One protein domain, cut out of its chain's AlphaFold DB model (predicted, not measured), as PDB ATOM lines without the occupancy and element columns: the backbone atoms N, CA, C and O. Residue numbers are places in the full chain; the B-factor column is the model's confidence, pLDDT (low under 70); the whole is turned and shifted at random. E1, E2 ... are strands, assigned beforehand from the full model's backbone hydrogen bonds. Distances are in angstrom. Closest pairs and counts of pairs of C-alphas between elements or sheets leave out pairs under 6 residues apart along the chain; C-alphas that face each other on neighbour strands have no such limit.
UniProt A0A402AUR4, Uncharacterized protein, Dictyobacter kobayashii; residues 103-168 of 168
ATOM      1  N   LEU A 103      43.147 -33.019  -8.471       98.31
ATOM      2  CA  LEU A 103      44.474 -33.585  -8.678       98.31
ATOM      3  C   LEU A 103      45.220 -32.734  -9.708       98.31
ATOM      4  O   LEU A 103      44.618 -32.313 -10.693       98.31
ATOM      5  N   LEU A 104      46.518 -32.522  -9.511       98.00
ATOM      6  CA  LEU A 104      47.426 -31.967 -10.514       98.00
ATOM      7  C   LEU A 104      48.455 -33.029 -10.898       98.00
ATOM      8  O   LEU A 104      49.130 -33.594 -10.029       98.00
ATOM      9  N   LEU A 105      48.571 -33.289 -12.196       97.44
ATOM     10  CA  LEU A 105      49.518 -34.230 -12.783       97.44
ATOM     11  C   LEU A 105      50.834 -33.522 -13.180       97.44
ATOM     12  O   LEU A 105      50.873 -32.291 -13.269       97.44
ATOM     13  N   PRO A 106      51.940 -34.264 -13.395       96.06
ATOM     14  CA  PRO A 106      53.250 -33.684 -13.708       96.06
ATOM     15  C   PRO A 106      53.307 -32.837 -14.985       96.06
ATOM     16  O   PRO A 106      54.166 -31.966 -15.098       96.06
ATOM     17  N   ASP A 107      52.418 -33.093 -15.939       93.94
ATOM     18  CA  ASP A 107      52.287 -32.364 -17.204       93.94
ATOM     19  C   ASP A 107      51.424 -31.091 -17.086       93.94
ATOM     20  O   ASP A 107      51.218 -30.384 -18.071       93.94
ATOM     21  N   GLY A 108      50.947 -30.769 -15.878       95.50
ATOM     22  CA  GLY A 108      50.105 -29.606 -15.605       95.50
ATOM     23  C   GLY A 108      48.610 -29.856 -15.806       95.50
ATOM     24  O   GLY A 108      47.815 -28.939 -15.600       95.50
ATOM     25  N   VAL A 109      48.207 -31.076 -16.169       96.94
ATOM     26  CA  VAL A 109      46.797 -31.450 -16.295       96.94
ATOM     27  C   VAL A 109      46.149 -31.485 -14.917       96.94
ATOM     28  O   VAL A 109      46.654 -32.121 -13.990       96.94
ATOM     29  N   SER A 110      45.004 -30.812 -14.782       97.62
ATOM     30  CA  SER A 110      44.193 -30.886 -13.568       97.62
ATOM     31  C   SER A 110      42.979 -31.778 -13.774       97.62
ATOM     32  O   SER A 110      42.288 -31.645 -14.787       97.62
ATOM     33  N   CYS A 111      42.696 -32.637 -12.800       98.12
ATOM     34  CA  CYS A 111      41.555 -33.544 -12.814       98.12
ATOM     35  C   CYS A 111      40.635 -33.270 -11.625       98.12
ATOM     36  O   CYS A 111      41.095 -33.234 -10.483       98.12
ATOM     37  N   THR A 112      39.340 -33.109 -11.886       97.44
ATOM     38  CA  THR A 112      38.317 -32.800 -10.878       97.44
ATOM     39  C   THR A 112      37.407 -33.995 -10.640       97.44
ATOM     40  O   THR A 112      37.029 -34.683 -11.595       97.44
ATOM     41  N   PHE A 113      37.040 -34.240  -9.385       97.69
ATOM     42  CA  PHE A 113      36.183 -35.363  -9.026       97.69
ATOM     43  C   PHE A 113      34.790 -35.213  -9.641       97.69
ATOM     44  O   PHE A 113      34.133 -34.180  -9.522       97.69
ATOM     45  N   LEU A 114      34.333 -36.268 -10.304       97.00
ATOM     46  CA  LEU A 114      33.036 -36.335 -10.953       97.00
ATOM     47  C   LEU A 114      32.009 -36.888  -9.973       97.00
ATOM     48  O   LEU A 114      32.129 -38.015  -9.484       97.00
ATOM     49  N   THR A 115      30.957 -36.115  -9.735       94.44
ATOM     50  CA  THR A 115      29.816 -36.530  -8.913       94.44
ATOM     51  C   THR A 115      28.694 -37.102  -9.782       94.44
ATOM     52  O   THR A 115      28.652 -36.875 -10.990       94.44
ATOM     53  N   GLY A 116      27.778 -37.865  -9.179       91.19
ATOM     54  CA  GLY A 116      26.706 -38.546  -9.912       91.19
ATOM     55  C   GLY A 116      27.163 -39.833 -10.608       91.19
ATOM     56  O   GLY A 116      28.168 -40.441 -10.234       91.19
ATOM     57  N   ALA A 117      26.402 -40.291 -11.602       92.44
ATOM     58  CA  ALA A 117      26.723 -41.510 -12.341       92.44
ATOM     59  C   ALA A 117      27.821 -41.253 -13.387       92.44
ATOM     60  O   ALA A 117      27.752 -40.288 -14.143       92.44
ATOM     61  N   THR A 118      28.811 -42.142 -13.449       95.62
ATOM     62  CA  THR A 118      29.876 -42.129 -14.460       95.62
ATOM     63  C   THR A 118      30.090 -43.537 -15.014       95.62
ATOM     64  O   THR A 118      29.575 -44.519 -14.472       95.62
ATOM     65  N   SER A 119      30.836 -43.634 -16.114       93.88
ATOM     66  CA  SER A 119      31.188 -44.910 -16.738       93.88
ATOM     67  C   SER A 119      32.103 -45.763 -15.856       93.88
ATOM     68  O   SER A 119      32.732 -45.286 -14.907       93.88
ATOM     69  N   VAL A 120      32.204 -47.041 -16.212       94.25
ATOM     70  CA  VAL A 120      33.071 -48.026 -15.562       94.25
ATOM     71  C   VAL A 120      34.096 -48.526 -16.577       94.25
ATOM     72  O   VAL A 120      33.734 -48.858 -17.705       94.25
ATOM     73  N   ILE A 121      35.364 -48.598 -16.174       92.62
ATOM     74  CA  ILE A 121      36.475 -49.141 -16.966       92.62
ATOM     75  C   ILE A 121      37.190 -50.168 -16.092       92.62
ATOM     76  O   ILE A 121      37.511 -49.881 -14.943       92.62
ATOM     77  N   ASN A 122      37.412 -51.378 -16.611       90.31
ATOM     78  CA  ASN A 122      38.040 -52.476 -15.862       90.31
ATOM     79  C   ASN A 122      37.396 -52.723 -14.481       90.31
ATOM     80  O   ASN A 122      38.081 -52.986 -13.498       90.31
ATOM     81  N   ASN A 123      36.061 -52.646 -14.423       92.56
ATOM     82  CA  ASN A 123      35.266 -52.849 -13.208       92.56
ATOM     83  C   ASN A 123      35.499 -51.806 -12.092       92.56
ATOM     84  O   ASN A 123      35.096 -52.016 -10.948       92.56
ATOM     85  N   GLU A 124      36.106 -50.669 -12.431       94.75
ATOM     86  CA  GLU A 124      36.301 -49.516 -11.556       94.75
ATOM     87  C   GLU A 124      35.595 -48.281 -12.138       94.75
ATOM     88  O   GLU A 124      35.560 -48.060 -13.350       94.75
ATOM     89  N   ARG A 125      35.000 -47.463 -11.267       96.12
ATOM     90  CA  ARG A 125      34.293 -46.237 -11.662       96.12
ATOM     91  C   ARG A 125      35.280 -45.173 -12.147       96.12
ATOM     92  O   ARG A 125      36.324 -44.960 -11.528       96.12
ATOM     93  N   VAL A 126      34.914 -44.445 -13.200       97.25
ATOM     94  CA  VAL A 126      35.590 -43.200 -13.581       97.25
ATOM     95  C   VAL A 126      35.282 -42.129 -12.533       97.25
ATOM     96  O   VAL A 126      34.143 -41.678 -12.410       97.25
ATOM     97  N   ASN A 127      36.289 -41.732 -11.764       97.56
ATOM     98  CA  ASN A 127      36.125 -40.829 -10.629       97.56
ATOM     99  C   ASN A 127      36.528 -39.390 -10.929       97.56
ATOM    100  O   ASN A 127      36.004 -38.502 -10.269       97.56
ATOM    101  N   TYR A 128      37.412 -39.140 -11.897       98.19
ATOM    102  CA  TYR A 128      37.829 -37.779 -12.242       98.19
ATOM    103  C   TYR A 128      37.805 -37.549 -13.749       98.19
ATOM    104  O   TYR A 128      38.135 -38.452 -14.520       98.19
ATOM    105  N   GLY A 129      37.459 -36.326 -14.145       97.62
ATOM    106  CA  GLY A 129      37.627 -35.811 -15.503       97.62
ATOM    107  C   GLY A 129      38.743 -34.775 -15.527       97.62
ATOM    108  O   GLY A 129      38.862 -33.984 -14.591       97.62
ATOM    109  N   CYS A 130      39.571 -34.802 -16.567       97.75
ATOM    110  CA  CYS A 130      40.773 -33.984 -16.672       97.75
ATOM    111  C   CYS A 130      40.661 -32.923 -17.775       97.75
ATOM    112  O   CYS A 130      39.915 -33.072 -18.741       97.75
ATOM    113  N   THR A 131      41.446 -31.849 -17.663       96.56
ATOM    114  CA  THR A 131      41.457 -30.733 -18.630       96.56
ATOM    115  C   THR A 131      41.931 -31.113 -20.036       96.56
ATOM    116  O   THR A 131      41.699 -30.361 -20.977       96.56
ATOM    117  N   ASN A 132      42.598 -32.258 -20.191       95.56
ATOM    118  CA  ASN A 132      43.053 -32.826 -21.466       95.56
ATOM    119  C   ASN A 132      42.100 -33.909 -22.018       95.56
ATOM    120  O   ASN A 132      42.515 -34.697 -22.862       95.56
ATOM    121  N   ASN A 133      40.861 -33.985 -21.519       96.25
ATOM    122  CA  ASN A 133      39.873 -35.036 -21.809       96.25
ATOM    123  C   ASN A 133      40.245 -36.450 -21.324       96.25
ATOM    124  O   ASN A 133      39.474 -37.382 -21.544       96.25
ATOM    125  N   ALA A 134      41.372 -36.630 -20.628       97.44
ATOM    126  CA  ALA A 134      41.648 -37.880 -19.932       97.44
ATOM    127  C   ALA A 134      40.689 -38.072 -18.747       97.44
ATOM    128  O   ALA A 134      40.014 -37.147 -18.277       97.44
ATOM    129  N   THR A 135      40.650 -39.297 -18.237       97.81
ATOM    130  CA  THR A 135      39.874 -39.650 -17.048       97.81
ATOM    131  C   THR A 135      40.714 -40.437 -16.059       97.81
ATOM    132  O   THR A 135      41.619 -41.171 -16.445       97.81
ATOM    133  N   ILE A 136      40.404 -40.312 -14.769       98.12
ATOM    134  CA  ILE A 136      41.013 -41.146 -13.730       98.12
ATOM    135  C   ILE A 136      40.006 -42.188 -13.267       98.12
ATOM    136  O   ILE A 136      38.888 -41.860 -12.856       98.12
ATOM    137  N   VAL A 137      40.431 -43.444 -13.300       97.44
ATOM    138  CA  VAL A 137      39.657 -44.592 -12.839       97.44
ATOM    139  C   VAL A 137      40.025 -44.897 -11.386       97.44
ATOM    140  O   VAL A 137      41.203 -45.017 -11.045       97.44
ATOM    141  N   GLY A 138      39.019 -45.025 -10.521       95.94
ATOM    142  CA  GLY A 138      39.218 -45.292  -9.097       95.94
ATOM    143  C   GLY A 138      39.752 -44.095  -8.298       95.94
ATOM    144  O   GLY A 138      39.699 -42.941  -8.726       95.94
ATOM    145  N   LEU A 139      40.175 -44.355  -7.061       95.50
ATOM    146  CA  LEU A 139      40.762 -43.351  -6.166       95.50
ATOM    147  C   LEU A 139      42.288 -43.295  -6.342       95.50
ATOM    148  O   LEU A 139      42.890 -44.322  -6.669       95.50
ATOM    149  N   PRO A 140      42.938 -42.148  -6.073       96.75
ATOM    150  CA  PRO A 140      44.391 -42.095  -5.988       96.75
ATOM    151  C   PRO A 140      44.930 -43.083  -4.950       96.75
ATOM    152  O   PRO A 140      44.413 -43.184  -3.836       96.75
ATOM    153  N   THR A 141      46.006 -43.785  -5.299       96.81
ATOM    154  CA  THR A 141      46.770 -44.585  -4.338       96.81
ATOM    155  C   THR A 141      47.670 -43.644  -3.546       96.81
ATOM    156  O   THR A 141      48.549 -42.997  -4.116       96.81
ATOM    157  N   GLN A 142      47.429 -43.542  -2.239       94.88
ATOM    158  CA  GLN A 142      48.151 -42.626  -1.354       94.88
ATOM    159  C   GLN A 142      49.528 -43.176  -0.954       94.88
ATOM    160  O   GLN A 142      49.719 -44.383  -0.820       94.88
ATOM    161  N   GLY A 143      50.485 -42.279  -0.714       93.69
ATOM    162  CA  GLY A 143      51.839 -42.605  -0.258       93.69
ATOM    163  C   GLY A 143      52.708 -41.352  -0.138       93.69
ATOM    164  O   GLY A 143      52.193 -40.239  -0.118       93.69
ATOM    165  N   THR A 144      54.034 -41.507  -0.104       95.69
ATOM    166  CA  THR A 144      54.949 -40.354  -0.249       95.69
ATOM    167  C   THR A 144      54.808 -39.724  -1.636       95.69
ATOM    168  O   THR A 144      54.791 -38.505  -1.776       95.69
ATOM    169  N   VAL A 145      54.667 -40.568  -2.660       96.81
ATOM    170  CA  VAL A 145      54.307 -40.189  -4.026       96.81
ATOM    171  C   VAL A 145      53.001 -40.901  -4.339       96.81
ATOM    172  O   VAL A 145      52.940 -42.128  -4.294       96.81
ATOM    173  N   TRP A 146      51.960 -40.129  -4.606       97.50
ATOM    174  CA  TRP A 146      50.645 -40.643  -4.949       97.50
ATOM    175  C   TRP A 146      50.617 -41.025  -6.421       97.50
ATOM    176  O   TRP A 146      51.297 -40.408  -7.246       97.50
ATOM    177  N   THR A 147      49.803 -42.021  -6.755       98.12
ATOM    178  CA  THR A 147      49.604 -42.462  -8.135       98.12
ATOM    179  C   THR A 147      48.129 -42.598  -8.479       98.12
ATOM    180  O   THR A 147      47.276 -42.773  -7.607       98.12
ATOM    181  N   VAL A 148      47.827 -42.512  -9.769       98.12
ATOM    182  CA  VAL A 148      46.480 -42.663 -10.328       98.12
ATOM    183  C   VAL A 148      46.505 -43.538 -11.574       98.12
ATOM    184  O   VAL A 148      47.539 -43.663 -12.228       98.12
ATOM    185  N   LYS A 149      45.355 -44.138 -11.894       97.94
ATOM    186  CA  LYS A 149      45.111 -44.896 -13.126       97.94
ATOM    187  C   LYS A 149      44.459 -43.966 -14.151       97.94
ATOM    188  O   LYS A 149      43.243 -43.778 -14.127       97.94
ATOM    189  N   GLU A 150      45.269 -43.358 -15.004       97.88
ATOM    190  CA  GLU A 150      44.834 -42.412 -16.030       97.88
ATOM    191  C   GLU A 150      44.488 -43.139 -17.331       97.88
ATOM    192  O   GLU A 150      45.306 -43.870 -17.883       97.88
ATOM    193  N   VAL A 151      43.285 -42.920 -17.848       97.19
ATOM    194  CA  VAL A 151      42.874 -43.339 -19.188       97.19
ATOM    195  C   VAL A 151      42.882 -42.101 -20.073       97.19
ATOM    196  O   VAL A 151      42.028 -41.223 -19.933       97.19
ATOM    197  N   LEU A 152      43.875 -42.027 -20.958       94.06
ATOM    198  CA  LEU A 152      44.021 -40.938 -21.922       94.06
ATOM    199  C   LEU A 152      42.879 -40.948 -22.945       94.06
ATOM    200  O   LEU A 152      42.289 -41.995 -23.220       94.06
ATOM    201  N   ASP A 153      42.601 -39.789 -23.539       90.38
ATOM    202  CA  ASP A 153      41.566 -39.663 -24.566       90.38
ATOM    203  C   ASP A 153      41.804 -40.647 -25.731       90.38
ATOM    204  O   ASP A 153      42.928 -40.837 -26.208       90.38
ATOM    205  N   GLY A 154      40.741 -41.337 -26.143       86.00
ATOM    206  CA  GLY A 154      40.781 -42.399 -27.151       86.00
ATOM    207  C   GLY A 154      41.448 -43.716 -26.724       86.00
ATOM    208  O   GLY A 154      41.485 -44.650 -27.528       86.00
ATOM    209  N   GLN A 155      41.958 -43.836 -25.494       88.38
ATOM    210  CA  GLN A 155      42.538 -45.078 -24.968       88.38
ATOM    211  C   GLN A 155      41.520 -45.876 -24.143       88.38
ATOM    212  O   GLN A 155      40.561 -45.339 -23.598       88.38
ATOM    213  N   THR A 156      41.741 -47.188 -24.033       81.44
ATOM    214  CA  THR A 156      40.893 -48.100 -23.236       81.44
ATOM    215  C   THR A 156      41.623 -48.730 -22.057       81.44
ATOM    216  O   THR A 156      40.989 -49.345 -21.201       81.44
ATOM    217  N   GLN A 157      42.948 -48.583 -21.999       89.19
ATOM    218  CA  GLN A 157      43.772 -49.122 -20.927       89.19
ATOM    219  C   GLN A 157      44.339 -47.990 -20.072       89.19
ATOM    220  O   GLN A 157      44.897 -47.041 -20.627       89.19
ATOM    221  N   PRO A 158      44.220 -48.080 -18.737       93.06
ATOM    222  CA  PRO A 158      44.799 -47.092 -17.853       93.06
ATOM    223  C   PRO A 158      46.323 -47.212 -17.809       93.06
ATOM    224  O   PRO A 158      46.883 -48.309 -17.760       93.06
ATOM    225  N   VAL A 159      46.987 -46.067 -17.735       94.94
ATOM    226  CA  VAL A 159      48.406 -45.925 -17.427       94.94
ATOM    227  C   VAL A 159      48.533 -45.420 -15.994       94.94
ATOM    228  O   VAL A 159      47.761 -44.574 -15.545       94.94
ATOM    229  N   VAL A 160      49.502 -45.949 -15.248       96.75
ATOM    230  CA  VAL A 160      49.795 -45.440 -13.906       96.75
ATOM    231  C   VAL A 160      50.689 -44.212 -14.030       96.75
ATOM    232  O   VAL A 160      51.806 -44.315 -14.535       96.75
ATOM    233  N   THR A 161      50.215 -43.073 -13.533       96.25
ATOM    234  CA  THR A 161      50.992 -41.828 -13.455       96.25
ATOM    235  C   THR A 161      51.052 -41.315 -12.019       96.25
ATOM    236  O   THR A 161      50.251 -41.713 -11.167       96.25
ATOM    237  N   THR A 162      52.041 -40.476 -11.723       97.62
ATOM    238  CA  THR A 162      52.180 -39.839 -10.410       97.62
ATOM    239  C   THR A 162      51.277 -38.615 -10.303       97.62
ATOM    240  O   THR A 162      50.851 -38.043 -11.301       97.62
ATOM    241  N   VAL A 163      50.996 -38.188  -9.074       97.75
ATOM    242  CA  VAL A 163      50.278 -36.941  -8.786       97.75
ATOM    243  C   VAL A 163      51.236 -35.983  -8.092       97.75
ATOM    244  O   VAL A 163      51.903 -36.366  -7.130       97.75
ATOM    245  N   VAL A 164      51.323 -34.735  -8.552       97.62
ATOM    246  CA  VAL A 164      52.237 -33.747  -7.953       97.62
ATOM    247  C   VAL A 164      51.588 -32.979  -6.809       97.62
ATOM    248  O   VAL A 164      52.265 -32.653  -5.835       97.62
ATOM    249  N   HIS A 165      50.280 -32.727  -6.887       97.88
ATOM    250  CA  HIS A 165      49.531 -31.989  -5.871       97.88
ATOM    251  C   HIS A 165      48.089 -32.491  -5.819       97.88
ATOM    252  O   HIS A 165      47.469 -32.733  -6.854       97.88
ATOM    253  N   VAL A 166      47.555 -32.644  -4.614       97.62
ATOM    254  CA  VAL A 166      46.139 -32.910  -4.363       97.62
ATOM    255  C   VAL A 166      45.528 -31.848  -3.457       97.62
ATOM    256  O   VAL A 166      46.163 -31.387  -2.502       97.62
ATOM    257  N   TRP A 167      44.272 -31.506  -3.729       96.75
ATOM    258  CA  TRP A 167      43.480 -30.636  -2.869       96.75
ATOM    259  C   TRP A 167      42.274 -31.373  -2.335       96.75
ATOM    260  O   TRP A 167      41.477 -31.932  -3.092       96.75
ATOM    261  N   PHE A 168      42.166 -31.328  -1.016       93.88
ATOM    262  CA  PHE A 168      40.973 -31.691  -0.283       93.88
ATOM    263  C   PHE A 168      40.031 -30.518  -0.221       93.88
ATOM    264  O   PHE A 168      40.481 -29.339  -0.171       93.88
TER     265      PHE A 168
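What this domain is: This is residues 103 to 168 of the 168 residues of an uncharacterized protein of Dictyobacter kobayashii (UniProt A0A402AUR4). The domain is a small barrel of strands, not fully closed: a strongly twisted antiparallel sheet of five strands, E1 to E5, curls round like part of a barrel, and the short strand E6 turns off from the end of E5 toward the open side near E1. The first printed residues, Leu 103 and Leu 104, lie in the gap between E6 and E1. The printed part has 66 residues with no named helix and six named strands, E1 to E6 in chain order; the sheet runs E1, E2, E3, E4, E5, strand beside strand. The class is all strand, though under half of the residues, 32 of 66, are in named elements. The whole is compact, with a radius of gyration of the C-alphas of 10.9 A, and rounded, with spans of 28 by 22 by 19 A.

Where its parts are: E1, residues 110 to 113, begins at C-alpha 110 at (44.193, -30.886, -13.568) and is 10.2 A long from first to last C-alpha. E2, residues 124 to 130, measures 17.0 A, and E3, residues 135 to 141, 15.3 A. E4, residues 146 to 151, begins at C-alpha 146 at (50.645, -40.643, -4.949) and measures 16.4 A. E5, residues 159 to 163, is 12.6 A long. E6, residues 165 to 167, is 6.9 A long and ends at C-alpha 167 at (43.480, -30.636, -2.869).

How they stand to each other: E1 to E5 form a meander, each strand the antiparallel neighbour of the one before, and each of its four successive pairs is a hairpin. E1, an edge strand, and E2 are antiparallel neighbours with an angle of 135 degrees between their directions, and N 112 and O 129 are 2.9 A apart, within hydrogen-bond range. Residues 120 to 121 also pair, antiparallel, with residues 124 to 125 of E2. Between E2 and E3, N 127 and O 136 are 2.8 A apart and N 138 and O 125 are 2.9 A apart, both within range. E3 and E4 stand at 158 degrees, with N 141 and O 147 in range at 2.8 A. E4 and E5, the other edge strand, stand at 139 degrees, with N 150 and O 159 in range at 2.8 A. From edge to edge the strands' lines turn by 98 degrees and the way across the sheet turns by 112 degrees. E1 is apart from E4 and E5. E5 runs on into E6 across a break of one residue, at 75 degrees, and the two meet only through their link. E6 pairs with no named strand and is apart from E1.

The domain as a whole: The two C-alphas farthest apart are those of Ala 117 and Thr 144, at 30.7 A. The first and last printed C-alphas, of Leu 103 and Phe 168, are 9.3 A apart; Phe 168 is the chain's last residue. The printed part has no cut. The links E2 to E3, E3 to E4 and E5 to E6 are tight, and E1 to E2 and E4 to E5 are short. The mean pLDDT of the printed part is 95.5, and no printed residue is under 70.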